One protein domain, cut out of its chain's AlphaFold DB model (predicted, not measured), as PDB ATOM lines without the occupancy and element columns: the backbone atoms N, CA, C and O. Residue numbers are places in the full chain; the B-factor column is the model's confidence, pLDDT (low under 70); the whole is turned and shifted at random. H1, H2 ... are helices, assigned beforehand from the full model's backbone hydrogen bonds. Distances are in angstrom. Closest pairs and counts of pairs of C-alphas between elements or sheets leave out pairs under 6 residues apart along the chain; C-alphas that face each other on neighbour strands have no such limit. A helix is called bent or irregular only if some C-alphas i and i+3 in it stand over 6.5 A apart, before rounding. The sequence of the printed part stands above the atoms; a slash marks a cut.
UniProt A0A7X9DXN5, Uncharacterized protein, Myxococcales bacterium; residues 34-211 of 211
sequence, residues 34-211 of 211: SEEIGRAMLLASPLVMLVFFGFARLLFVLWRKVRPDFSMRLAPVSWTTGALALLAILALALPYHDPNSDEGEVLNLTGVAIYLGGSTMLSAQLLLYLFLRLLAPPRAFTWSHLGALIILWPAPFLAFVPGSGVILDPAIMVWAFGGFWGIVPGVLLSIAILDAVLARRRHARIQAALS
ATOM      1  N   SER A  34     -22.353 118.859  23.466       87.56
ATOM      2  CA  SER A  34     -23.480 118.527  24.343       87.56
ATOM      3  C   SER A  34     -23.168 117.330  25.260       87.56
ATOM      4  O   SER A  34     -23.657 117.295  26.389       87.56
ATOM      5  N   GLU A  35     -22.316 116.392  24.817       89.50
ATOM      6  CA  GLU A  35     -21.817 115.278  25.645       89.50
ATOM      7  C   GLU A  35     -20.994 115.772  26.844       89.50
ATOM      8  O   GLU A  35     -21.253 115.377  27.983       89.50
ATOM      9  N   GLU A  36     -20.059 116.693  26.611       88.69
ATOM     10  CA  GLU A  36     -19.207 117.290  27.645       88.69
ATOM     11  C   GLU A  36     -20.043 118.076  28.656       88.69
ATOM     12  O   GLU A  36     -19.867 117.932  29.868       88.69
ATOM     13  N   ILE A  37     -21.029 118.837  28.171       89.50
ATOM     14  CA  ILE A  37     -21.966 119.574  29.022       89.50
ATOM     15  C   ILE A  37     -22.806 118.609  29.871       89.50
ATOM     16  O   ILE A  37     -22.976 118.826  31.074       89.50
ATOM     17  N   GLY A  38     -23.318 117.528  29.273       90.38
ATOM     18  CA  GLY A  38     -24.082 116.500  29.979       90.38
ATOM     19  C   GLY A  38     -23.273 115.850  31.103       90.38
ATOM     20  O   GLY A  38     -23.748 115.762  32.238       90.38
ATOM     21  N   ARG A  39     -22.026 115.458  30.818       91.81
ATOM     22  CA  ARG A  39     -21.113 114.855  31.802       91.81
ATOM     23  C   ARG A  39     -20.738 115.835  32.912       91.81
ATOM     24  O   ARG A  39     -20.823 115.474  34.086       91.81
ATOM     25  N   ALA A  40     -20.425 117.085  32.572       92.12
ATOM     26  CA  ALA A  40     -20.149 118.138  33.548       92.12
ATOM     27  C   ALA A  40     -21.341 118.386  34.492       92.12
ATOM     28  O   ALA A  40     -21.166 118.522  35.705       92.12
ATOM     29  N   MET A  41     -22.574 118.386  33.970       92.94
ATOM     30  CA  MET A  41     -23.786 118.518  34.789       92.94
ATOM     31  C   MET A  41     -24.010 117.310  35.703       92.94
ATOM     32  O   MET A  41     -24.383 117.488  36.867       92.94
ATOM     33  N   LEU A  42     -23.754 116.090  35.219       94.19
ATOM     34  CA  LEU A  42     -23.810 114.889  36.056       94.19
ATOM     35  C   LEU A  42     -22.787 114.949  37.186       94.19
ATOM     36  O   LEU A  42     -23.151 114.649  38.319       94.19
ATOM     37  N   LEU A  43     -21.561 115.397  36.909       93.50
ATOM     38  CA  LEU A  43     -20.500 115.556  37.904       93.50
ATOM     39  C   LEU A  43     -20.822 116.626  38.949       93.50
ATOM     40  O   LEU A  43     -20.582 116.425  40.140       93.50
ATOM     41  N   ALA A  44     -21.420 117.739  38.527       92.75
ATOM     42  CA  ALA A  44     -21.852 118.803  39.428       92.75
ATOM     43  C   ALA A  44     -23.019 118.371  40.338       92.75
ATOM     44  O   ALA A  44     -23.143 118.834  41.477       92.75
ATOM     45  N   SER A  45     -23.888 117.483  39.853       94.06
ATOM     46  CA  SER A  45     -25.183 117.203  40.477       94.06
ATOM     47  C   SER A  45     -25.153 116.681  41.925       94.06
ATOM     48  O   SER A  45     -25.957 117.174  42.728       94.06
ATOM     49  N   PRO A  46     -24.253 115.763  42.346       95.12
ATOM     50  CA  PRO A  46     -24.249 115.256  43.714       95.12
ATOM     51  C   PRO A  46     -23.832 116.350  44.696       95.12
ATOM     52  O   PRO A  46     -24.409 116.461  45.775       95.12
ATOM     53  N   LEU A  47     -22.885 117.208  44.302       93.94
ATOM     54  CA  LEU A  47     -22.448 118.339  45.115       93.94
ATOM     55  C   LEU A  47     -23.603 119.316  45.351       93.94
ATOM     56  O   LEU A  47     -23.864 119.710  46.486       93.94
ATOM     57  N   VAL A  48     -24.340 119.657  44.293       92.31
ATOM     58  CA  VAL A  48     -25.516 120.531  44.382       92.31
ATOM     59  C   VAL A  48     -26.584 119.924  45.298       92.31
ATOM     60  O   VAL A  48     -27.152 120.631  46.135       92.31
ATOM     61  N   MET A  49     -26.820 118.607  45.211       93.81
ATOM     62  CA  MET A  49     -27.753 117.913  46.107       93.81
ATOM     63  C   MET A  49     -27.310 117.980  47.567       93.81
ATOM     64  O   MET A  49     -28.143 118.204  48.446       93.81
ATOM     65  N   LEU A  50     -26.013 117.824  47.840       95.06
ATOM     66  CA  LEU A  50     -25.463 117.927  49.193       95.06
ATOM     67  C   LEU A  50     -25.600 119.345  49.762       95.06
ATOM     68  O   LEU A  50     -25.984 119.506  50.923       95.06
ATOM     69  N   VAL A  51     -25.358 120.374  48.947       94.56
ATOM     70  CA  VAL A  51     -25.572 121.775  49.342       94.56
ATOM     71  C   VAL A  51     -27.041 122.013  49.692       94.56
ATOM     72  O   VAL A  51     -27.348 122.521  50.776       94.56
ATOM     73  N   PHE A  52     -27.965 121.580  48.829       93.38
ATOM     74  CA  PHE A  52     -29.395 121.681  49.110       93.38
ATOM     75  C   PHE A  52     -29.784 120.931  50.379       93.38
ATOM     76  O   PHE A  52     -30.555 121.441  51.190       93.38
ATOM     77  N   PHE A  53     -29.242 119.733  50.580       94.00
ATOM     78  CA  PHE A  53     -29.491 118.943  51.775       94.00
ATOM     79  C   PHE A  53     -29.091 119.698  53.048       94.00
ATOM     80  O   PHE A  53     -29.854 119.704  54.018       94.00
ATOM     81  N   GLY A  54     -27.958 120.407  53.027       95.12
ATOM     82  CA  GLY A  54     -27.548 121.313  54.101       95.12
ATOM     83  C   GLY A  54     -28.586 122.408  54.374       95.12
ATOM     84  O   GLY A  54     -29.005 122.597  55.521       95.12
ATOM     85  N   PHE A  55     -29.078 123.078  53.329       94.75
ATOM     86  CA  PHE A  55     -30.117 124.109  53.460       94.75
ATOM     87  C   PHE A  55     -31.453 123.547  53.955       94.75
ATOM     88  O   PHE A  55     -32.064 124.104  54.868       94.75
ATOM     89  N   ALA A  56     -31.895 122.415  53.410       93.81
ATOM     90  CA  ALA A  56     -33.112 121.732  53.827       93.81
ATOM     91  C   ALA A  56     -33.024 121.307  55.298       93.81
ATOM     92  O   ALA A  56     -33.983 121.487  56.049       93.81
ATOM     93  N   ARG A  57     -31.862 120.812  55.742       94.75
ATOM     94  CA  ARG A  57     -31.617 120.450  57.140       94.75
ATOM     95  C   ARG A  57     -31.687 121.667  58.059       94.75
ATOM     96  O   ARG A  57     -32.337 121.587  59.103       94.75
ATOM     97  N   LEU A  58     -31.074 122.786  57.667       95.12
ATOM     98  CA  LEU A  58     -31.151 124.053  58.399       95.12
ATOM     99  C   LEU A  58     -32.606 124.522  58.543       95.12
ATOM    100  O   LEU A  58     -33.080 124.759  59.656       95.12
ATOM    101  N   LEU A  59     -33.340 124.590  57.431       94.56
ATOM    102  CA  LEU A  59     -34.748 124.986  57.410       94.56
ATOM    103  C   LEU A  59     -35.620 124.036  58.239       94.56
ATOM    104  O   LEU A  59     -36.484 124.492  58.986       94.56
ATOM    105  N   PHE A  60     -35.377 122.727  58.176       94.75
ATOM    106  CA  PHE A  60     -36.096 121.742  58.980       94.75
ATOM    107  C   PHE A  60     -35.880 121.963  60.480       94.75
ATOM    108  O   PHE A  60     -36.839 121.972  61.252       94.75
ATOM    109  N   VAL A  61     -34.635 122.201  60.908       94.56
ATOM    110  CA  VAL A  61     -34.320 122.511  62.311       94.56
ATOM    111  C   VAL A  61     -35.028 123.788  62.760       94.56
ATOM    112  O   VAL A  61     -35.539 123.837  63.884       94.56
ATOM    113  N   LEU A  62     -35.115 124.805  61.896       93.38
ATOM    114  CA  LEU A  62     -35.881 126.019  62.173       93.38
ATOM    115  C   LEU A  62     -37.381 125.709  62.327       93.38
ATOM    116  O   LEU A  62     -37.994 126.077  63.330       93.38
ATOM    117  N   TRP A  63     -37.966 124.944  61.417       93.56
ATOM    118  CA  TRP A  63     -39.400 124.670  61.431       93.56
ATOM    119  C   TRP A  63     -39.868 123.697  62.514       93.56
ATOM    120  O   TRP A  63     -40.966 123.882  63.039       93.56
ATOM    121  N   ARG A  64     -39.040 122.725  62.922       91.44
ATOM    122  CA  ARG A  64     -39.427 121.651  63.859       91.44
ATOM    123  C   ARG A  64     -40.032 122.153  65.176       91.44
ATOM    124  O   ARG A  64     -40.874 121.476  65.750       91.44
ATOM    125  N   LYS A  65     -39.620 123.333  65.657       88.19
ATOM    126  CA  LYS A  65     -40.158 123.928  66.897       88.19
ATOM    127  C   LYS A  65     -41.559 124.532  66.742       88.19
ATOM    128  O   LYS A  65     -42.268 124.634  67.729       88.19
ATOM    129  N   VAL A  66     -41.925 124.975  65.541       90.75
ATOM    130  CA  VAL A  66     -43.200 125.672  65.271       90.75
ATOM    131  C   VAL A  66     -44.229 124.732  64.662       90.75
ATOM    132  O   VAL A  66     -45.427 124.895  64.849       90.75
ATOM    133  N   ARG A  67     -43.759 123.769  63.874       89.88
ATOM    134  CA  ARG A  67     -44.584 122.881  63.064       89.88
ATOM    135  C   ARG A  67     -44.048 121.456  63.222       89.88
ATOM    136  O   ARG A  67     -43.194 121.049  62.429       89.88
ATOM    137  N   PRO A  68     -44.507 120.712  64.243       86.50
ATOM    138  CA  PRO A  68     -44.118 119.315  64.430       86.50
ATOM    139  C   PRO A  68     -44.615 118.415  63.288       86.50
ATOM    140  O   PRO A  68     -44.039 117.357  63.059       86.50
ATOM    141  N   ASP A  69     -45.614 118.871  62.524       89.50
ATOM    142  CA  ASP A  69     -46.178 118.167  61.365       89.50
ATOM    143  C   ASP A  69     -45.188 118.024  60.198       89.50
ATOM    144  O   ASP A  69     -45.387 117.204  59.298       89.50
ATOM    145  N   PHE A  70     -44.117 118.826  60.171       88.56
ATOM    146  CA  PHE A  70     -43.084 118.677  59.155       88.56
ATOM    147  C   PHE A  70     -42.280 117.403  59.392       88.56
ATOM    148  O   PHE A  70     -41.640 117.231  60.428       88.56
ATOM    149  N   SER A  71     -42.227 116.551  58.367       90.94
ATOM    150  CA  SER A  71     -41.368 115.371  58.349       90.94
ATOM    151  C   SER A  71     -40.298 115.505  57.266       90.94
ATOM    152  O   SER A  71     -40.570 115.926  56.139       90.94
ATOM    153  N   MET A  72     -39.058 115.155  57.609       90.44
ATOM    154  CA  MET A  72     -37.954 115.069  56.657       90.44
ATOM    155  C   MET A  72     -37.525 113.609  56.567       90.44
ATOM    156  O   MET A  72     -36.859 113.094  57.465       90.44
ATOM    157  N   ARG A  73     -37.933 112.927  55.494       91.38
ATOM    158  CA  ARG A  73     -37.431 111.588  55.183       91.38
ATOM    159  C   ARG A  73     -36.140 111.743  54.393       91.38
ATOM    160  O   ARG A  73     -36.156 112.294  53.299       91.38
ATOM    161  N   LEU A  74     -35.034 111.269  54.960       87.31
ATOM    162  CA  LEU A  74     -33.719 111.369  54.318       87.31
ATOM    163  C   LEU A  74     -33.548 110.329  53.207       87.31
ATOM    164  O   LEU A  74     -32.852 110.610  52.240       87.31
ATOM    165  N   ALA A  75     -34.227 109.179  53.318       90.94
ATOM    166  CA  ALA A  75     -34.057 108.046  52.409       90.94
ATOM    167  C   ALA A  75     -34.199 108.413  50.913       90.94
ATOM    168  O   ALA A  75     -33.280 108.095  50.160       90.94
ATOM    169  N   PRO A  76     -35.244 109.147  50.467       89.31
ATOM    170  CA  PRO A  76     -35.366 109.527  49.060       89.31
ATOM    171  C   PRO A  76     -34.203 110.399  48.588       89.31
ATOM    172  O   PRO A  76     -33.630 110.130  47.540       89.31
ATOM    173  N   VAL A  77     -33.799 111.382  49.398       89.38
ATOM    174  CA  VAL A  77     -32.711 112.306  49.052       89.38
ATOM    175  C   VAL A  77     -31.365 111.580  49.006       89.38
ATOM    176  O   VAL A  77     -30.564 111.822  48.106       89.38
ATOM    177  N   SER A  78     -31.107 110.662  49.943       91.12
ATOM    178  CA  SER A  78     -29.884 109.857  49.928       91.12
ATOM    179  C   SER A  78     -29.838 108.903  48.739       91.12
ATOM    180  O   SER A  78     -28.786 108.770  48.122       91.12
ATOM    181  N   TRP A  79     -30.964 108.279  48.375       94.31
ATOM    182  CA  TRP A  79     -31.023 107.390  47.214       94.31
ATOM    183  C   TRP A  79     -30.821 108.151  45.910       94.31
ATOM    184  O   TRP A  79     -30.032 107.713  45.081       94.31
ATOM    185  N   THR A  80     -31.455 109.317  45.746       92.81
ATOM    186  CA  THR A  80     -31.255 110.141  44.549       92.81
ATOM    187  C   THR A  80     -29.827 110.658  44.467       92.81
ATOM    188  O   THR A  80     -29.221 110.591  43.408       92.81
ATOM    189  N   THR A  81     -29.251 111.111  45.584       93.38
ATOM    190  CA  THR A  81     -27.854 111.578  45.614       93.38
ATOM    191  C   THR A  81     -26.885 110.438  45.298       93.38
ATOM    192  O   THR A  81     -25.957 110.631  44.519       93.38
ATOM    193  N   GLY A  82     -27.125 109.240  45.840       95.19
ATOM    194  CA  GLY A  82     -26.339 108.044  45.530       95.19
ATOM    195  C   GLY A  82     -26.443 107.642  44.058       95.19
ATOM    196  O   GLY A  82     -25.424 107.388  43.427       95.19
ATOM    197  N   ALA A  83     -27.648 107.657  43.480       95.44
ATOM    198  CA  ALA A  83     -27.853 107.381  42.060       95.44
ATOM    199  C   ALA A  83     -27.130 108.401  41.164       95.44
ATOM    200  O   ALA A  83     -26.472 108.017  40.202       95.44
ATOM    201  N   LEU A  84     -27.192 109.691  41.507       94.44
ATOM    202  CA  LEU A  84     -26.470 110.743  40.789       94.44
ATOM    203  C   LEU A  84     -24.951 110.599  40.915       94.44
ATOM    204  O   LEU A  84     -24.246 110.779  39.929       94.44
ATOM    205  N   ALA A  85     -24.445 110.222  42.091       95.00
ATOM    206  CA  ALA A  85     -23.024 109.948  42.282       95.00
ATOM    207  C   ALA A  85     -22.557 108.753  41.436       95.00
ATOM    208  O   ALA A  85     -21.495 108.816  40.824       95.00
ATOM    209  N   LEU A  86     -23.364 107.692  41.340       96.19
ATOM    210  CA  LEU A  86     -23.069 106.558  40.461       96.19
ATOM    211  C   LEU A  86     -23.061 106.965  38.984       96.19
ATOM    212  O   LEU A  86     -22.158 106.563  38.256       96.19
ATOM    213  N   LEU A  87     -24.013 107.796  38.545       94.38
ATOM    214  CA  LEU A  87     -24.027 108.333  37.179       94.38
ATOM    215  C   LEU A  87     -22.821 109.237  36.898       94.38
ATOM    216  O   LEU A  87     -22.268 109.177  35.806       94.38
ATOM    217  N   ALA A  88     -22.388 110.034  37.874       92.69
ATOM    218  CA  ALA A  88     -21.186 110.855  37.767       92.69
ATOM    219  C   ALA A  88     -19.917 109.996  37.633       92.69
ATOM    220  O   ALA A  88     -19.077 110.270  36.782       92.69
ATOM    221  N   ILE A  89     -19.797 108.922  38.420       93.44
ATOM    222  CA  ILE A  89     -18.689 107.960  38.295       93.44
ATOM    223  C   ILE A  89     -18.724 107.287  36.920       93.44
ATOM    224  O   ILE A  89     -17.691 107.172  36.266       93.44
ATOM    225  N   LEU A  90     -19.907 106.883  36.450       92.62
ATOM    226  CA  LEU A  90     -20.073 106.285  35.127       92.62
ATOM    227  C   LEU A  90     -19.682 107.260  34.004       92.62
ATOM    228  O   LEU A  90     -19.036 106.854  33.044       92.62
ATOM    229  N   ALA A  91     -20.014 108.546  34.149       89.19
ATOM    230  CA  ALA A  91     -19.635 109.607  33.216       89.19
ATOM    231  C   ALA A  91     -18.117 109.849  33.140       89.19
ATOM    232  O   ALA A  91     -17.650 110.354  32.123       89.19
ATOM    233  N   LEU A  92     -17.356 109.488  34.176       88.56
ATOM    234  CA  LEU A  92     -15.889 109.516  34.155       88.56
ATOM    235  C   LEU A  92     -15.284 108.209  33.637       88.56
ATOM    236  O   LEU A  92     -14.223 108.221  33.032       88.56
ATOM    237  N   ALA A  93     -15.933 107.077  33.910       89.75
ATOM    238  CA  ALA A  93     -15.399 105.763  33.570       89.75
ATOM    239  C   ALA A  93     -15.604 105.386  32.094       89.75
ATOM    240  O   ALA A  93     -14.847 104.576  31.560       89.75
ATOM    241  N   LEU A  94     -16.646 105.914  31.447       87.94
ATOM    242  CA  LEU A  94     -16.935 105.617  30.046       87.94
ATOM    243  C   LEU A  94     -16.135 106.534  29.111       87.94
ATOM    244  O   LEU A  94     -16.119 107.744  29.334       87.94
ATOM    245  N   PRO A  95     -15.532 106.004  28.031       83.31
ATOM    246  CA  PRO A  95     -14.873 106.838  27.033       83.31
ATOM    247  C   PRO A  95     -15.886 107.750  26.333       83.31
ATOM    248  O   PRO A  95     -17.087 107.460  26.298       83.31
ATOM    249  N   TYR A  96     -15.411 108.868  25.798       82.12
ATOM    250  CA  TYR A  96     -16.225 109.744  24.959       82.12
ATOM    251  C   TYR A  96     -16.515 109.098  23.612       82.12
ATOM    252  O   TYR A  96     -15.720 108.306  23.101       82.12
ATOM    253  N   HIS A  97     -17.651 109.462  23.023       81.19
ATOM    254  CA  HIS A  97     -17.938 109.074  21.645       81.19
ATOM    255  C   HIS A  97     -17.186 109.958  20.645       81.19
ATOM    256  O   HIS A  97     -16.842 109.491  19.558       81.19
ATOM    257  N   ASP A  98     -16.922 111.217  21.002       76.88
ATOM    258  CA  ASP A  98     -16.164 112.155  20.176       76.88
ATOM    259  C   ASP A  98     -14.655 112.063  20.472       76.88
ATOM    260  O   ASP A  98     -14.238 112.375  21.592       76.88
ATOM    261  N   PRO A  99     -13.811 111.672  19.498       75.69
ATOM    262  CA  PRO A  99     -12.365 111.569  19.693       75.69
ATOM    263  C   PRO A  99     -11.666 112.919  19.916       75.69
ATOM    264  O   PRO A  99     -10.489 112.920  20.266       75.69
ATOM    265  N   ASN A 100     -12.347 114.051  19.696       79.12
ATOM    266  CA  ASN A 100     -11.781 115.388  19.916       79.12
ATOM    267  C   ASN A 100     -12.055 115.953  21.318       79.12
ATOM    268  O   ASN A 100     -11.614 117.063  21.605       79.12
ATOM    269  N   SER A 101     -12.797 115.230  22.156       75.75
ATOM    270  CA  SER A 101     -13.142 115.685  23.505       75.75
ATOM    271  C   SER A 101     -11.955 115.576  24.464       75.75
ATOM    272  O   SER A 101     -11.205 114.594  24.449       75.75
ATOM    273  N   ASP A 102     -11.785 116.596  25.303       79.19
ATOM    274  CA  ASP A 102     -10.717 116.665  26.302       79.19
ATOM    275  C   ASP A 102     -11.298 116.474  27.714       79.19
ATOM    276  O   ASP A 102     -12.157 117.227  28.180       79.19
ATOM    277  N   GLU A 103     -10.792 115.478  28.445       76.50
ATOM    278  CA  GLU A 103     -11.144 115.248  29.852       76.50
ATOM    279  C   GLU A 103     -10.857 116.475  30.735       76.50
ATOM    280  O   GLU A 103     -11.600 116.751  31.687       76.50
ATOM    281  N   GLY A 104      -9.807 117.238  30.412       77.94
ATOM    282  CA  GLY A 104      -9.460 118.475  31.108       77.94
ATOM    283  C   GLY A 104     -10.527 119.560  30.951       77.94
ATOM    284  O   GLY A 104     -10.804 120.303  31.901       77.94
ATOM    285  N   GLU A 105     -11.184 119.614  29.792       81.12
ATOM    286  CA  GLU A 105     -12.264 120.560  29.527       81.12
ATOM    287  C   GLU A 105     -13.499 120.231  30.372       81.12
ATOM    288  O   GLU A 105     -14.081 121.124  30.988       81.12
ATOM    289  N   VAL A 106     -13.834 118.948  30.541       80.75
ATOM    290  CA  VAL A 106     -14.986 118.526  31.357       80.75
ATOM    291  C   VAL A 106     -14.835 118.876  32.834       80.75
ATOM    292  O   VAL A 106     -15.814 119.276  33.475       80.75
ATOM    293  N   LEU A 107     -13.626 118.817  33.394       80.06
ATOM    294  CA  LEU A 107     -13.391 119.277  34.768       80.06
ATOM    295  C   LEU A 107     -13.597 120.792  34.910       80.06
ATOM    296  O   LEU A 107     -14.213 121.242  35.880       80.06
ATOM    297  N   ASN A 108     -13.154 121.580  33.929       82.56
ATOM    298  CA  ASN A 108     -13.372 123.026  33.922       82.56
ATOM    299  C   ASN A 108     -14.867 123.365  33.759       82.56
ATOM    300  O   ASN A 108     -15.434 124.149  34.528       82.56
ATOM    301  N   LEU A 109     -15.547 122.683  32.831       84.12
ATOM    302  CA  LEU A 109     -16.992 122.782  32.633       84.12
ATOM    303  C   LEU A 109     -17.772 122.356  33.870       84.12
ATOM    304  O   LEU A 109     -18.829 122.918  34.130       84.12
ATOM    305  N   THR A 110     -17.264 121.418  34.672       83.44
ATOM    306  CA  THR A 110     -17.906 121.018  35.931       83.44
ATOM    307  C   THR A 110     -17.957 122.190  36.912       83.44
ATOM    308  O   THR A 110     -18.987 122.411  37.547       83.44
ATOM    309  N   GLY A 111     -16.899 123.004  36.999       82.00
ATOM    310  CA  GLY A 111     -16.910 124.235  37.798       82.00
ATOM    311  C   GLY A 111     -17.982 125.222  37.328       82.00
ATOM    312  O   GLY A 111     -18.760 125.742  38.132       82.00
ATOM    313  N   VAL A 112     -18.085 125.414  36.011       83.38
ATOM    314  CA  VAL A 112     -19.125 126.251  35.389       83.38
ATOM    315  C   VAL A 112     -20.525 125.667  35.615       83.38
ATOM    316  O   VAL A 112     -21.463 126.405  35.917       83.38
ATOM    317  N   ALA A 113     -20.678 124.347  35.543       85.06
ATOM    318  CA  ALA A 113     -21.926 123.628  35.768       85.06
ATOM    319  C   ALA A 113     -22.386 123.723  37.228       85.06
ATOM    320  O   ALA A 113     -23.568 123.949  37.483       85.06
ATOM    321  N   ILE A 114     -21.468 123.637  38.198       85.38
ATOM    322  CA  ILE A 114     -21.761 123.912  39.612       85.38
ATOM    323  C   ILE A 114     -22.262 125.349  39.765       85.38
ATOM    324  O   ILE A 114     -23.240 125.593  40.472       85.38
ATOM    325  N   TYR A 115     -21.616 126.296  39.086       84.00
ATOM    326  CA  TYR A 115     -21.945 127.707  39.204       84.00
ATOM    327  C   TYR A 115     -23.320 128.056  38.607       84.00
ATOM    328  O   TYR A 115     -24.192 128.598  39.293       84.00
ATOM    329  N   LEU A 116     -23.540 127.713  37.337       83.19
ATOM    330  CA  LEU A 116     -24.749 128.059  36.585       83.19
ATOM    331  C   LEU A 116     -25.866 127.031  36.803       83.19
ATOM    332  O   LEU A 116     -26.955 127.357  37.293       83.19
ATOM    333  N   GLY A 117     -25.572 125.762  36.513       84.31
ATOM    334  CA  GLY A 117     -26.509 124.651  36.667       84.31
ATOM    335  C   GLY A 117     -26.904 124.441  38.127       84.31
ATOM    336  O   GLY A 117     -28.090 124.319  38.435       84.31
ATOM    337  N   GLY A 118     -25.940 124.509  39.048       88.25
ATOM    338  CA  GLY A 118     -26.200 124.384  40.480       88.25
ATOM    339  C   GLY A 118     -27.103 125.487  41.029       88.25
ATOM    340  O   GLY A 118     -28.039 125.186  41.770       88.25
ATOM    341  N   SER A 119     -26.914 126.744  40.611       90.69
ATOM    342  CA  SER A 119     -27.825 127.843  40.977       90.69
ATOM    343  C   SER A 119     -29.256 127.584  40.492       90.69
ATOM    344  O   SER A 119     -30.219 127.790  41.239       90.69
ATOM    345  N   THR A 120     -29.406 127.091  39.264       91.00
ATOM    346  CA  THR A 120     -30.707 126.760  38.663       91.00
ATOM    347  C   THR A 120     -31.406 125.635  39.425       91.00
ATOM    348  O   THR A 120     -32.566 125.760  39.818       91.00
ATOM    349  N   MET A 121     -30.678 124.550  39.692       92.56
ATOM    350  CA  MET A 121     -31.168 123.388  40.431       92.56
ATOM    351  C   MET A 121     -31.568 123.759  41.865       92.56
ATOM    352  O   MET A 121     -32.668 123.413  42.296       92.56
ATOM    353  N   LEU A 122     -30.730 124.520  42.580       93.06
ATOM    354  CA  LEU A 122     -31.042 125.008  43.928       93.06
ATOM    355  C   LEU A 122     -32.291 125.889  43.935       93.06
ATOM    356  O   LEU A 122     -33.144 125.746  44.810       93.06
ATOM    357  N   SER A 123     -32.427 126.774  42.945       93.31
ATOM    358  CA  SER A 123     -33.608 127.627  42.798       93.31
ATOM    359  C   SER A 123     -34.866 126.795  42.591       93.31
ATOM    360  O   SER A 123     -35.856 127.004  43.289       93.31
ATOM    361  N   ALA A 124     -34.820 125.811  41.691       93.81
ATOM    362  CA  ALA A 124     -35.940 124.917  41.426       93.81
ATOM    363  C   ALA A 124     -36.352 124.129  42.681       93.81
ATOM    364  O   ALA A 124     -37.541 124.019  42.982       93.81
ATOM    365  N   GLN A 125     -35.388 123.633  43.460       94.62
ATOM    366  CA  GLN A 125     -35.674 122.923  44.708       94.62
ATOM    367  C   GLN A 125     -36.255 123.830  45.793       94.62
ATOM    368  O   GLN A 125     -37.199 123.436  46.479       94.62
ATOM    369  N   LEU A 126     -35.730 125.048  45.952       95.38
ATOM    370  CA  LEU A 126     -36.246 126.022  46.916       95.38
ATOM    371  C   LEU A 126     -37.643 126.516  46.529       95.38
ATOM    372  O   LEU A 126     -38.512 126.613  47.394       95.38
ATOM    373  N   LEU A 127     -37.894 126.765  45.243       95.38
ATOM    374  CA  LEU A 127     -39.228 127.090  44.736       95.38
ATOM    375  C   LEU A 127     -40.204 125.946  44.993       95.38
ATOM    376  O   LEU A 127     -41.284 126.173  45.539       95.38
ATOM    377  N   LEU A 128     -39.810 124.710  44.671       96.38
ATOM    378  CA  LEU A 128     -40.644 123.542  44.918       96.38
ATOM    379  C   LEU A 128     -40.891 123.339  46.417       96.38
ATOM    380  O   LEU A 128     -42.007 123.014  46.813       96.38
ATOM    381  N   TYR A 129     -39.893 123.585  47.268       96.00
ATOM    382  CA  TYR A 129     -40.065 123.597  48.719       96.00
ATOM    383  C   TYR A 129     -41.110 124.628  49.155       96.00
ATOM    384  O   TYR A 129     -42.042 124.270  49.874       96.00
ATOM    385  N   LEU A 130     -40.984 125.885  48.718       95.50
ATOM    386  CA  LEU A 130     -41.916 126.954  49.081       95.50
ATOM    387  C   LEU A 130     -43.340 126.634  48.619       95.50
ATOM    388  O   LEU A 130     -44.284 126.826  49.381       95.50
ATOM    389  N   PHE A 131     -43.484 126.084  47.415       96.44
ATOM    390  CA  PHE A 131     -44.761 125.653  46.862       96.44
ATOM    391  C   PHE A 131     -45.370 124.481  47.647       96.44
ATOM    392  O   PHE A 131     -46.500 124.564  48.133       96.44
ATOM    393  N   LEU A 132     -44.609 123.402  47.856       95.31
ATOM    394  CA  LEU A 132     -45.066 122.231  48.608       95.31
ATOM    395  C   LEU A 132     -45.353 122.554  50.070       95.31
ATOM    396  O   LEU A 132     -46.213 121.927  50.676       95.31
ATOM    397  N   ARG A 133     -44.662 123.531  50.654       94.00
ATOM    398  CA  ARG A 133     -44.943 123.997  52.011       94.00
ATOM    399  C   ARG A 133     -46.356 124.565  52.138       94.00
ATOM    400  O   ARG A 133     -46.942 124.433  53.207       94.00
ATOM    401  N   LEU A 134     -46.887 125.182  51.082       93.12
ATOM    402  CA  LEU A 134     -48.250 125.718  51.059       93.12
ATOM    403  C   LEU A 134     -49.290 124.610  50.850       93.12
ATOM    404  O   LEU A 134     -50.314 124.609  51.524       93.12
ATOM    405  N   LEU A 135     -49.021 123.662  49.947       95.19
ATOM    406  CA  LEU A 135     -50.001 122.646  49.545       95.19
ATOM    407  C   LEU A 135     -49.968 121.363  50.383       95.19
ATOM    408  O   LEU A 135     -51.002 120.773  50.673       95.19
ATOM    409  N   ALA A 136     -48.775 120.900  50.743       94.06
ATOM    410  CA  ALA A 136     -48.552 119.639  51.439       94.06
ATOM    411  C   ALA A 136     -47.386 119.769  52.440       94.06
ATOM    412  O   ALA A 136     -46.334 119.143  52.249       94.06
ATOM    413  N   PRO A 137     -47.559 120.546  53.532       90.88
ATOM    414  CA  PRO A 137     -46.490 120.834  54.482       90.88
ATOM    415  C   PRO A 137     -45.716 119.586  54.941       90.88
ATOM    416  O   PRO A 137     -44.494 119.579  54.786       90.88
ATOM    417  N   PRO A 138     -46.358 118.474  55.367       91.88
ATOM    418  CA  PRO A 138     -45.643 117.290  55.861       91.88
ATOM    419  C   PRO A 138     -44.662 116.667  54.859       91.88
ATOM    420  O   PRO A 138     -43.764 115.918  55.247       91.88
ATOM    421  N   ARG A 139     -44.849 116.966  53.569       92.06
ATOM    422  CA  ARG A 139     -44.135 116.410  52.417       92.06
ATOM    423  C   ARG A 139     -43.108 117.378  51.817       92.06
ATOM    424  O   ARG A 139     -42.264 116.931  51.043       92.06
ATOM    425  N   ALA A 140     -43.113 118.658  52.196       94.38
ATOM    426  CA  ALA A 140     -42.309 119.702  51.554       94.38
ATOM    427  C   ALA A 140     -40.797 119.415  51.547       94.38
ATOM    428  O   ALA A 140     -40.140 119.514  50.512       94.38
ATOM    429  N   PHE A 141     -40.237 118.981  52.678       92.81
ATOM    430  CA  PHE A 141     -38.816 118.624  52.763       92.81
ATOM    431  C   PHE A 141     -38.476 117.332  52.023       92.81
ATOM    432  O   PHE A 141     -37.365 117.177  51.532       92.81
ATOM    433  N   THR A 142     -39.430 116.405  51.936       91.81
ATOM    434  CA  THR A 142     -39.193 115.101  51.313       91.81
ATOM    435  C   THR A 142     -39.180 115.210  49.794       91.81
ATOM    436  O   THR A 142     -38.350 114.568  49.171       91.81
ATOM    437  N   TRP A 143     -40.046 116.028  49.191       94.62
ATOM    438  CA  TRP A 143     -40.230 116.065  47.731       94.62
ATOM    439  C   TRP A 143     -39.609 117.278  47.033       94.62
ATOM    440  O   TRP A 143     -39.531 117.298  45.811       94.62
ATOM    441  N   SER A 144     -39.114 118.268  47.779       95.31
ATOM    442  CA  SER A 144     -38.468 119.453  47.191       95.31
ATOM    443  C   SER A 144     -37.228 119.134  46.357       95.31
ATOM    444  O   SER A 144     -36.948 119.851  45.400       95.31
ATOM    445  N   HIS A 145     -36.531 118.029  46.640       93.12
ATOM    446  CA  HIS A 145     -35.374 117.606  45.850       93.12
ATOM    447  C   HIS A 145     -35.720 117.301  44.380       93.12
ATOM    448  O   HIS A 145     -34.852 117.466  43.521       93.12
ATOM    449  N   LEU A 146     -36.981 116.941  44.081       94.69
ATOM    450  CA  LEU A 146     -37.454 116.695  42.713       94.69
ATOM    451  C   LEU A 146     -37.270 117.911  41.802       94.69
ATOM    452  O   LEU A 146     -37.110 117.735  40.600       94.69
ATOM    453  N   GLY A 147     -37.246 119.127  42.358       92.81
ATOM    454  CA  GLY A 147     -37.025 120.343  41.580       92.81
ATOM    455  C   GLY A 147     -35.718 120.283  40.792       92.81
ATOM    456  O   GLY A 147     -35.703 120.603  39.610       92.81
ATOM    457  N   ALA A 148     -34.640 119.779  41.397       92.00
ATOM    458  CA  ALA A 148     -33.382 119.611  40.680       92.00
ATOM    459  C   ALA A 148     -33.408 118.427  39.715       92.00
ATOM    460  O   ALA A 148     -32.817 118.531  38.650       92.00
ATOM    461  N   LEU A 149     -34.110 117.336  40.038       93.38
ATOM    462  CA  LEU A 149     -34.235 116.200  39.118       93.38
ATOM    463  C   LEU A 149     -34.955 116.601  37.823       93.38
ATOM    464  O   LEU A 149     -34.549 116.178  36.748       93.38
ATOM    465  N   ILE A 150     -35.967 117.472  37.908       92.81
ATOM    466  CA  ILE A 150     -36.670 118.034  36.741       92.81
ATOM    467  C   ILE A 150     -35.766 118.963  35.919       92.81
ATOM    468  O   ILE A 150     -35.980 119.141  34.727       92.81
ATOM    469  N   ILE A 151     -34.752 119.572  36.519       91.94
ATOM    470  CA  ILE A 151     -33.774 120.349  35.753       91.94
ATOM    471  C   ILE A 151     -32.707 119.423  35.160       91.94
ATOM    472  O   ILE A 151     -32.272 119.634  34.035       91.94
ATOM    473  N   LEU A 152     -32.305 118.386  35.888       93.00
ATOM    474  CA  LEU A 152     -31.187 117.510  35.552       93.00
ATOM    475  C   LEU A 152     -31.551 116.346  34.618       93.00
ATOM    476  O   LEU A 152     -30.646 115.761  34.033       93.00
ATOM    477  N   TRP A 153     -32.832 115.998  34.448       93.81
ATOM    478  CA  TRP A 153     -33.244 114.829  33.649       93.81
ATOM    479  C   TRP A 153     -32.639 114.742  32.234       93.81
ATOM    480  O   TRP A 153     -32.448 113.612  31.788       93.81
ATOM    481  N   PRO A 154     -32.300 115.844  31.527       92.69
ATOM    482  CA  PRO A 154     -31.643 115.768  30.222       92.69
ATOM    483  C   PRO A 154     -30.175 115.327  30.293       92.69
ATOM    484  O   PRO A 154     -29.658 114.791  29.318       92.69
ATOM    485  N   ALA A 155     -29.488 115.532  31.424       91.25
ATOM    486  CA  ALA A 155     -28.041 115.336  31.538       91.25
ATOM    487  C   ALA A 155     -27.572 113.895  31.258       91.25
ATOM    488  O   ALA A 155     -26.614 113.750  30.502       91.25
ATOM    489  N   PRO A 156     -28.232 112.825  31.754       92.31
ATOM    490  CA  PRO A 156     -27.887 111.454  31.374       92.31
ATOM    491  C   PRO A 156     -28.007 111.189  29.871       92.31
ATOM    492  O   PRO A 156     -27.164 110.506  29.300       92.31
ATOM    493  N   PHE A 157     -29.036 111.733  29.217       92.12
ATOM    494  CA  PHE A 157     -29.218 111.545  27.778       92.12
ATOM    495  C   PHE A 157     -28.128 112.265  26.996       92.12
ATOM    496  O   PHE A 157     -27.521 111.663  26.118       92.12
ATOM    497  N   LEU A 158     -27.826 113.509  27.371       88.00
ATOM    498  CA  LEU A 158     -26.737 114.268  26.768       88.00
ATOM    499  C   LEU A 158     -25.379 113.581  26.962       88.00
ATOM    500  O   LEU A 158     -24.607 113.504  26.016       88.00
ATOM    501  N   ALA A 159     -25.112 113.029  28.148       88.94
ATOM    502  CA  ALA A 159     -23.837 112.392  28.476       88.94
ATOM    503  C   ALA A 159     -23.616 111.024  27.808       88.94
ATOM    504  O   ALA A 159     -22.471 110.653  27.561       88.94
ATOM    505  N   PHE A 160     -24.683 110.249  27.579       90.81
ATOM    506  CA  PHE A 160     -24.565 108.834  27.202       90.81
ATOM    507  C   PHE A 160     -25.242 108.461  25.880       90.81
ATOM    508  O   PHE A 160     -24.998 107.365  25.380       90.81
ATOM    509  N   VAL A 161     -26.101 109.316  25.316       90.75
ATOM    510  CA  VAL A 161     -26.844 109.026  24.080       90.75
ATOM    511  C   VAL A 161     -26.343 109.934  22.952       90.75
ATOM    512  O   VAL A 161     -26.689 111.123  22.929       90.75
ATOM    513  N   PRO A 162     -25.574 109.395  21.987       84.94
ATOM    514  CA  PRO A 162     -25.077 110.159  20.848       84.94
ATOM    515  C   PRO A 162     -26.213 110.809  20.049       84.94
ATOM    516  O   PRO A 162     -27.252 110.195  19.806       84.94
ATOM    517  N   GLY A 163     -26.020 112.063  19.633       81.81
ATOM    518  CA  GLY A 163     -26.999 112.811  18.834       81.81
ATOM    519  C   GLY A 163     -28.208 113.353  19.610       81.81
ATOM    520  O   GLY A 163     -29.052 114.024  19.019       81.81
ATOM    521  N   SER A 164     -28.292 113.129  20.925       84.69
ATOM    522  CA  SER A 164     -29.394 113.633  21.762       84.69
ATOM    523  C   SER A 164     -29.406 115.161  21.926       84.69
ATOM    524  O   SER A 164     -30.468 115.732  22.190       84.69
ATOM    525  N   GLY A 165     -28.266 115.828  21.699       77.44
ATOM    526  CA  GLY A 165     -28.124 117.291  21.737       77.44
ATOM    527  C   GLY A 165     -29.162 118.011  20.880       77.44
ATOM    528  O   GLY A 165     -29.848 118.898  21.368       77.44
ATOM    529  N   VAL A 166     -29.432 117.511  19.671       76.94
ATOM    530  CA  VAL A 166     -30.379 118.130  18.721       76.94
ATOM    531  C   VAL A 166     -31.772 118.363  19.328       76.94
ATOM    532  O   VAL A 166     -32.460 119.317  18.971       76.94
ATOM    533  N   ILE A 167     -32.201 117.496  20.250       77.75
ATOM    534  CA  ILE A 167     -33.516 117.576  20.904       77.75
ATOM    535  C   ILE A 167     -33.413 118.269  22.270       77.75
ATOM    536  O   ILE A 167     -34.357 118.927  22.710       77.75
ATOM    537  N   LEU A 168     -32.279 118.111  22.955       84.50
ATOM    538  CA  LEU A 168     -32.088 118.510  24.347       84.50
ATOM    539  C   LEU A 168     -31.301 119.817  24.521       84.50
ATOM    540  O   LEU A 168     -31.157 120.276  25.651       84.50
ATOM    541  N   ASP A 169     -30.879 120.476  23.442       78.12
ATOM    542  CA  ASP A 169     -30.249 121.803  23.467       78.12
ATOM    543  C   ASP A 169     -31.038 122.864  24.262       78.12
ATOM    544  O   ASP A 169     -30.417 123.663  24.973       78.12
ATOM    545  N   PRO A 170     -32.392 122.878  24.269       83.69
ATOM    546  CA  PRO A 170     -33.137 123.784  25.141       83.69
ATOM    547  C   PRO A 170     -32.823 123.601  26.636       83.69
ATOM    548  O   PRO A 170     -32.925 124.559  27.401       83.69
ATOM    549  N   ALA A 171     -32.414 122.404  27.071       82.06
ATOM    550  CA  ALA A 171     -32.007 122.160  28.453       82.06
ATOM    551  C   ALA A 171     -30.710 122.892  28.814       82.06
ATOM    552  O   ALA A 171     -30.595 123.424  29.918       82.06
ATOM    553  N   ILE A 172     -29.768 122.983  27.870       81.06
ATOM    554  CA  ILE A 172     -28.505 123.709  28.050       81.06
ATOM    555  C   ILE A 172     -28.799 125.184  28.321       81.06
ATOM    556  O   ILE A 172     -28.238 125.770  29.245       81.06
ATOM    557  N   MET A 173     -29.750 125.761  27.580       82.69
ATOM    558  CA  MET A 173     -30.213 127.128  27.818       82.69
ATOM    559  C   MET A 173     -30.775 127.278  29.233       82.69
ATOM    560  O   MET A 173     -30.396 128.205  29.939       82.69
ATOM    561  N   VAL A 174     -31.622 126.354  29.694       84.06
ATOM    562  CA  VAL A 174     -32.167 126.394  31.063       84.06
ATOM    563  C   VAL A 174     -31.054 126.371  32.115       84.06
ATOM    564  O   VAL A 174     -31.098 127.160  33.062       84.06
ATOM    565  N   TRP A 175     -30.038 125.522  31.947       85.56
ATOM    566  CA  TRP A 175     -28.906 125.452  32.876       85.56
ATOM    567  C   TRP A 175     -28.017 126.694  32.840       85.56
ATOM    568  O   TRP A 175     -27.511 127.106  33.883       85.56
ATOM    569  N   ALA A 176     -27.854 127.301  31.665       77.25
ATOM    570  CA  ALA A 176     -27.089 128.528  31.486       77.25
ATOM    571  C   ALA A 176     -27.832 129.766  32.026       77.25
ATOM    572  O   ALA A 176     -27.208 130.651  32.608       77.25
ATOM    573  N   PHE A 177     -29.161 129.831  31.869       72.75
ATOM    574  CA  PHE A 177     -29.972 130.993  32.250       72.75
ATOM    575  C   PHE A 177     -30.302 131.067  33.741       72.75
ATOM    576  O   PHE A 177     -30.421 132.166  34.281       72.75
ATOM    577  N   GLY A 178     -30.490 129.935  34.425       62.94
ATOM    578  CA  GLY A 178     -31.010 129.952  35.798       62.94
ATOM    579  C   GLY A 178     -30.019 130.439  36.869       62.94
ATOM    580  O   GLY A 178     -30.359 130.503  38.054       62.94
ATOM    581  N   GLY A 179     -28.810 130.842  36.474       54.00
ATOM    582  CA  GLY A 179     -27.789 131.406  37.347       54.00
ATOM    583  C   GLY A 179     -27.577 132.901  37.145       54.00
ATOM    584  O   GLY A 179     -26.531 133.302  36.649       54.00
ATOM    585  N   PHE A 180     -28.478 133.753  37.643       60.66
ATOM    586  CA  PHE A 180     -28.099 135.120  38.044       60.66
ATOM    587  C   PHE A 180     -27.134 135.030  39.252       60.66
ATOM    588  O   PHE A 180     -27.483 135.396  40.366       60.66
ATOM    589  N   TRP A 181     -25.951 134.441  39.065       66.25
ATOM    590  CA  TRP A 181     -24.838 134.372  40.019       66.25
ATOM    591  C   TRP A 181     -25.182 133.859  41.437       66.25
ATOM    592  O   TRP A 181     -24.612 134.310  42.427       66.25
ATOM    593  N   GLY A 182     -26.147 132.940  41.575       77.50
ATOM    594  CA  GLY A 182     -26.606 132.462  42.889       77.50
ATOM    595  C   GLY A 182     -27.509 133.444  43.656       77.50
ATOM    596  O   GLY A 182     -27.935 133.141  44.772       77.50
ATOM    597  N   ILE A 183     -27.879 134.581  43.053       87.00
ATOM    598  CA  ILE A 183     -28.795 135.569  43.642       87.00
ATOM    599  C   ILE A 183     -30.171 134.943  43.869       87.00
ATOM    600  O   ILE A 183     -30.712 135.038  44.966       87.00
ATOM    601  N   VAL A 184     -30.728 134.267  42.861       90.19
ATOM    602  CA  VAL A 184     -32.062 133.651  42.949       90.19
ATOM    603  C   VAL A 184     -32.163 132.646  44.105       90.19
ATOM    604  O   VAL A 184     -33.019 132.849  44.972       90.19
ATOM    605  N   PRO A 185     -31.303 131.611  44.211       91.12
ATOM    606  CA  PRO A 185     -31.388 130.688  45.338       91.12
ATOM    607  C   PRO A 185     -31.077 131.388  46.670       91.12
ATOM    608  O   PRO A 185     -31.706 131.066  47.675       91.12
ATOM    609  N   GLY A 186     -30.189 132.391  46.692       92.88
ATOM    610  CA  GLY A 186     -29.910 133.197  47.884       92.88
ATOM    611  C   GLY A 186     -31.129 133.976  48.393       92.88
ATOM    612  O   GLY A 186     -31.428 133.952  49.590       92.88
ATOM    613  N   VAL A 187     -31.883 134.616  47.495       94.25
ATOM    614  CA  VAL A 187     -33.126 135.332  47.820       94.25
ATOM    615  C   VAL A 187     -34.191 134.355  48.313       94.25
ATOM    616  O   VAL A 187     -34.788 134.584  49.364       94.25
ATOM    617  N   LEU A 188     -34.398 133.238  47.611       95.12
ATOM    618  CA  LEU A 188     -35.379 132.221  48.003       95.12
ATOM    619  C   LEU A 188     -35.061 131.610  49.373       95.12
ATOM    620  O   LEU A 188     -35.957 131.449  50.204       95.12
ATOM    621  N   LEU A 189     -33.785 131.316  49.634       96.19
ATOM    622  CA  LEU A 189     -33.326 130.825  50.929       96.19
ATOM    623  C   LEU A 189     -33.534 131.876  52.024       96.19
ATOM    624  O   LEU A 189     -34.034 131.547  53.098       96.19
ATOM    625  N   SER A 190     -33.218 133.143  51.745       96.75
ATOM    626  CA  SER A 190     -33.423 134.249  52.688       96.75
ATOM    627  C   SER A 190     -34.900 134.410  53.048       96.75
ATOM    628  O   SER A 190     -35.231 134.502  54.229       96.75
ATOM    629  N   ILE A 191     -35.800 134.355  52.061       96.44
ATOM    630  CA  ILE A 191     -37.254 134.364  52.281       96.44
ATOM    631  C   ILE A 191     -37.668 133.176  53.159       96.44
ATOM    632  O   ILE A 191     -38.399 133.355  54.134       96.44
ATOM    633  N   ALA A 192     -37.179 131.968  52.857       95.69
ATOM    634  CA  ALA A 192     -37.506 130.767  53.623       95.69
ATOM    635  C   ALA A 192     -37.035 130.851  55.088       95.69
ATOM    636  O   ALA A 192     -37.777 130.468  55.995       95.69
ATOM    637  N   ILE A 193     -35.828 131.378  55.326       96.69
ATOM    638  CA  ILE A 193     -35.265 131.577  56.667       96.69
ATOM    639  C   ILE A 193     -36.045 132.652  57.426       96.69
ATOM    640  O   ILE A 193     -36.448 132.415  58.567       96.69
ATOM    641  N   LEU A 194     -36.276 133.816  56.808       96.69
ATOM    642  CA  LEU A 194     -37.014 134.918  57.427       96.69
ATOM    643  C   LEU A 194     -38.411 134.466  57.846       96.69
ATOM    644  O   LEU A 194     -38.813 134.708  58.983       96.69
ATOM    645  N   ASP A 195     -39.113 133.741  56.979       95.25
ATOM    646  CA  ASP A 195     -40.436 133.214  57.295       95.25
ATOM    647  C   ASP A 195     -40.401 132.226  58.474       95.25
ATOM    648  O   ASP A 195     -41.185 132.348  59.418       95.25
ATOM    649  N   ALA A 196     -39.427 131.309  58.504       94.00
ATOM    650  CA  ALA A 196     -39.261 130.372  59.617       94.00
ATOM    651  C   ALA A 196     -38.970 131.088  60.954       94.00
ATOM    652  O   ALA A 196     -39.501 130.713  62.006       94.00
ATOM    653  N   VAL A 197     -38.145 132.142  60.934       95.31
ATOM    654  CA  VAL A 197     -37.821 132.954  62.119       95.31
ATOM    655  C   VAL A 197     -39.034 133.758  62.591       95.31
ATOM    656  O   VAL A 197     -39.312 133.808  63.793       95.31
ATOM    657  N   LEU A 198     -39.782 134.372  61.674       95.50
ATOM    658  CA  LEU A 198     -40.985 135.134  62.008       95.50
ATOM    659  C   LEU A 198     -42.077 134.230  62.587       95.50
ATOM    660  O   LEU A 198     -42.677 134.584  63.605       95.50
ATOM    661  N   ALA A 199     -42.286 133.045  62.011       93.50
ATOM    662  CA  ALA A 199     -43.227 132.056  62.528       93.50
ATOM    663  C   ALA A 199     -42.873 131.628  63.964       93.50
ATOM    664  O   ALA A 199     -43.745 131.590  64.833       93.50
ATOM    665  N   ARG A 200     -41.579 131.412  64.254       93.25
ATOM    666  CA  ARG A 200     -41.090 131.139  65.619       93.25
ATOM    667  C   ARG A 200     -41.421 132.256  66.597       93.25
ATOM    668  O   ARG A 200     -41.927 131.988  67.683       93.25
ATOM    669  N   ARG A 201     -41.140 133.505  66.218       94.12
ATOM    670  CA  ARG A 201     -41.407 134.669  67.074       94.12
ATOM    671  C   ARG A 201     -42.897 134.819  67.372       94.12
ATOM    672  O   ARG A 201     -43.254 135.110  68.508       94.12
ATOM    673  N   ARG A 202     -43.763 134.595  66.376       94.75
ATOM    674  CA  ARG A 202     -45.224 134.628  66.563       94.75
ATOM    675  C   ARG A 202     -45.688 133.547  67.535       94.75
ATOM    676  O   ARG A 202     -46.417 133.861  68.466       94.75
ATOM    677  N   HIS A 203     -45.208 132.315  67.369       92.81
ATOM    678  CA  HIS A 203     -45.566 131.207  68.255       92.81
ATOM    679  C   HIS A 203     -45.147 131.464  69.712       92.81
ATOM    680  O   HIS A 203     -45.947 131.277  70.622       92.81
ATOM    681  N   ALA A 204     -43.926 131.964  69.933       93.12
ATOM    682  CA  ALA A 204     -43.438 132.291  71.274       93.12
ATOM    683  C   ALA A 204     -44.268 133.395  71.957       93.12
ATOM    684  O   ALA A 204     -44.565 133.294  73.143       93.12
ATOM    685  N   ARG A 205     -44.686 134.429  71.209       95.19
ATOM    686  CA  ARG A 205     -45.553 135.498  71.740       95.19
ATOM    687  C   ARG A 205     -46.931 134.984  72.146       95.19
ATOM    688  O   ARG A 205     -47.442 135.403  73.173       95.19
ATOM    689  N   ILE A 206     -47.513 134.082  71.354       94.69
ATOM    690  CA  ILE A 206     -48.813 133.475  71.670       94.69
ATOM    691  C   ILE A 206     -48.708 132.636  72.946       94.69
ATOM    692  O   ILE A 206     -49.555 132.757  73.817       94.69
ATOM    693  N   GLN A 207     -47.647 131.837  73.091       93.12
ATOM    694  CA  GLN A 207     -47.436 131.033  74.300       93.12
ATOM    695  C   GLN A 207     -47.264 131.894  75.557       93.12
ATOM    696  O   GLN A 207     -47.849 131.568  76.579       93.12
ATOM    697  N   ALA A 208     -46.523 133.003  75.468       94.81
ATOM    698  CA  ALA A 208     -46.336 133.926  76.590       94.81
ATOM    699  C   ALA A 208     -47.609 134.705  76.972       94.81
ATOM    700  O   ALA A 208     -47.718 135.169  78.096       94.81
ATOM    701  N   ALA A 209     -48.556 134.881  76.046       95.25
ATOM    702  CA  ALA A 209     -49.835 135.536  76.329       95.25
ATOM    703  C   ALA A 209     -50.869 134.594  76.976       95.25
ATOM    704  O   ALA A 209     -51.887 135.063  77.476       95.25
ATOM    705  N   LEU A 210     -50.637 133.279  76.918       95.25
ATOM    706  CA  LEU A 210     -51.515 132.250  77.486       95.25
ATOM    707  C   LEU A 210     -51.053 131.756  78.868       95.25
ATOM    708  O   LEU A 210     -51.792 131.009  79.506       95.25
ATOM    709  N   SER A 211     -49.841 132.128  79.289       90.19
ATOM    710  CA  SER A 211     -49.253 131.829  80.602       90.19
ATOM    711  C   SER A 211     -49.474 132.970  81.580       90.19
ATOM    712  O   SER A 211     -49.834 132.679  82.737       90.19
TER     713      SER A 211
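AT A GLANCE: This is residues 34 to 211 of the 211 residues of an uncharacterized protein of Myxococcales bacterium (UniProt A0A7X9DXN5). An elongated bundle of helices: H1b, the second arm of the bent helix H1, runs the same way as H3 and H8, H2 folds back beside H1b, and the short H4 and H5 step back along H3. At one end H6 and H7 pack on the first arm, H1a; at the other, residues 205 to 211, of which 205 to 210 belong to H8, stick out and add to the length. The printed part has 178 residues with eight named helices, H1 to H8 in order, and no named strand: all helix. It is only just compact, close to loose, with a radius of gyration of the C-alphas of 18.7 A and spans of 74 by 30 by 26 A.

HOW THE PARTS SIT: H1, residues 34 to 63, is the hub, touching six other helices. By its hydrogen bonds it was assigned as one helix, but it is bent, with C-alphas 43 and 46 6.9 A apart; its arms H1a, residues 34 to 43, and H1b, residues 46 to 63, stand at a steep tilt of 44 degrees. H2, residues 74 to 93, forms a hairpin with H1b, opposite ways at 14 degrees; their closest C-alphas are Pro 46 and Thr 81, 5.5 A. H3, residues 103 to 135, has a kink of 41 degrees near residue 112 and touches H1a, closest C-alphas Ala 40 and Thr 110, 4.4 A. H4, residues 137 to 143, forms a hairpin with H3, closest C-alphas Leu 132 and Ala 140, 4.8 A. H5, residues 146 to 152, touches H3, closest C-alphas Gln 125 and Gly 147, 4.3 A. H6, residues 154 to 160, is about perpendicular to H1a at 73 degrees, closest C-alphas Gly 38 and Ala 159, 4.4 A. H7, residues 165 to 177, touches H3, closest C-alphas Gly 117 and Trp 175, 4.6 A; H4 and H7 are irregular, with C-alphas 138 and 141 7.6 A and 167 and 170 7.5 A apart. H8, residues 183 to 210, makes a bundle, helices side by side, with H1b and H3; its C-alpha of Ala 196 is 6.0 A from that of Trp 63. Every O i to N i+4 pair is within hydrogen-bond range in H1a, H1b, H2, H5, H6 and H8, against 27 of 29 in H3, 6 of 9 in H7 and 1 of 3 in H4, which has 2 of 4 O i to N i+3 pairs.

IN THESE COORDINATES: H1a begins at C-alpha 34, (-23.480, 118.527, 24.343). H1b is 25.1 A long, H2 28.2 A, H3 44.2 A and H8 40.9 A, ending at C-alpha 210, (-51.515, 132.250, 77.486).

THE WHOLE: The C-alphas of Pro 99 and Ser 211, farthest apart, are 74.0 A apart. The printed part has no cut and no long link. Mean pLDDT of the printed part is 89.5; residues 178 to 181 are under 70.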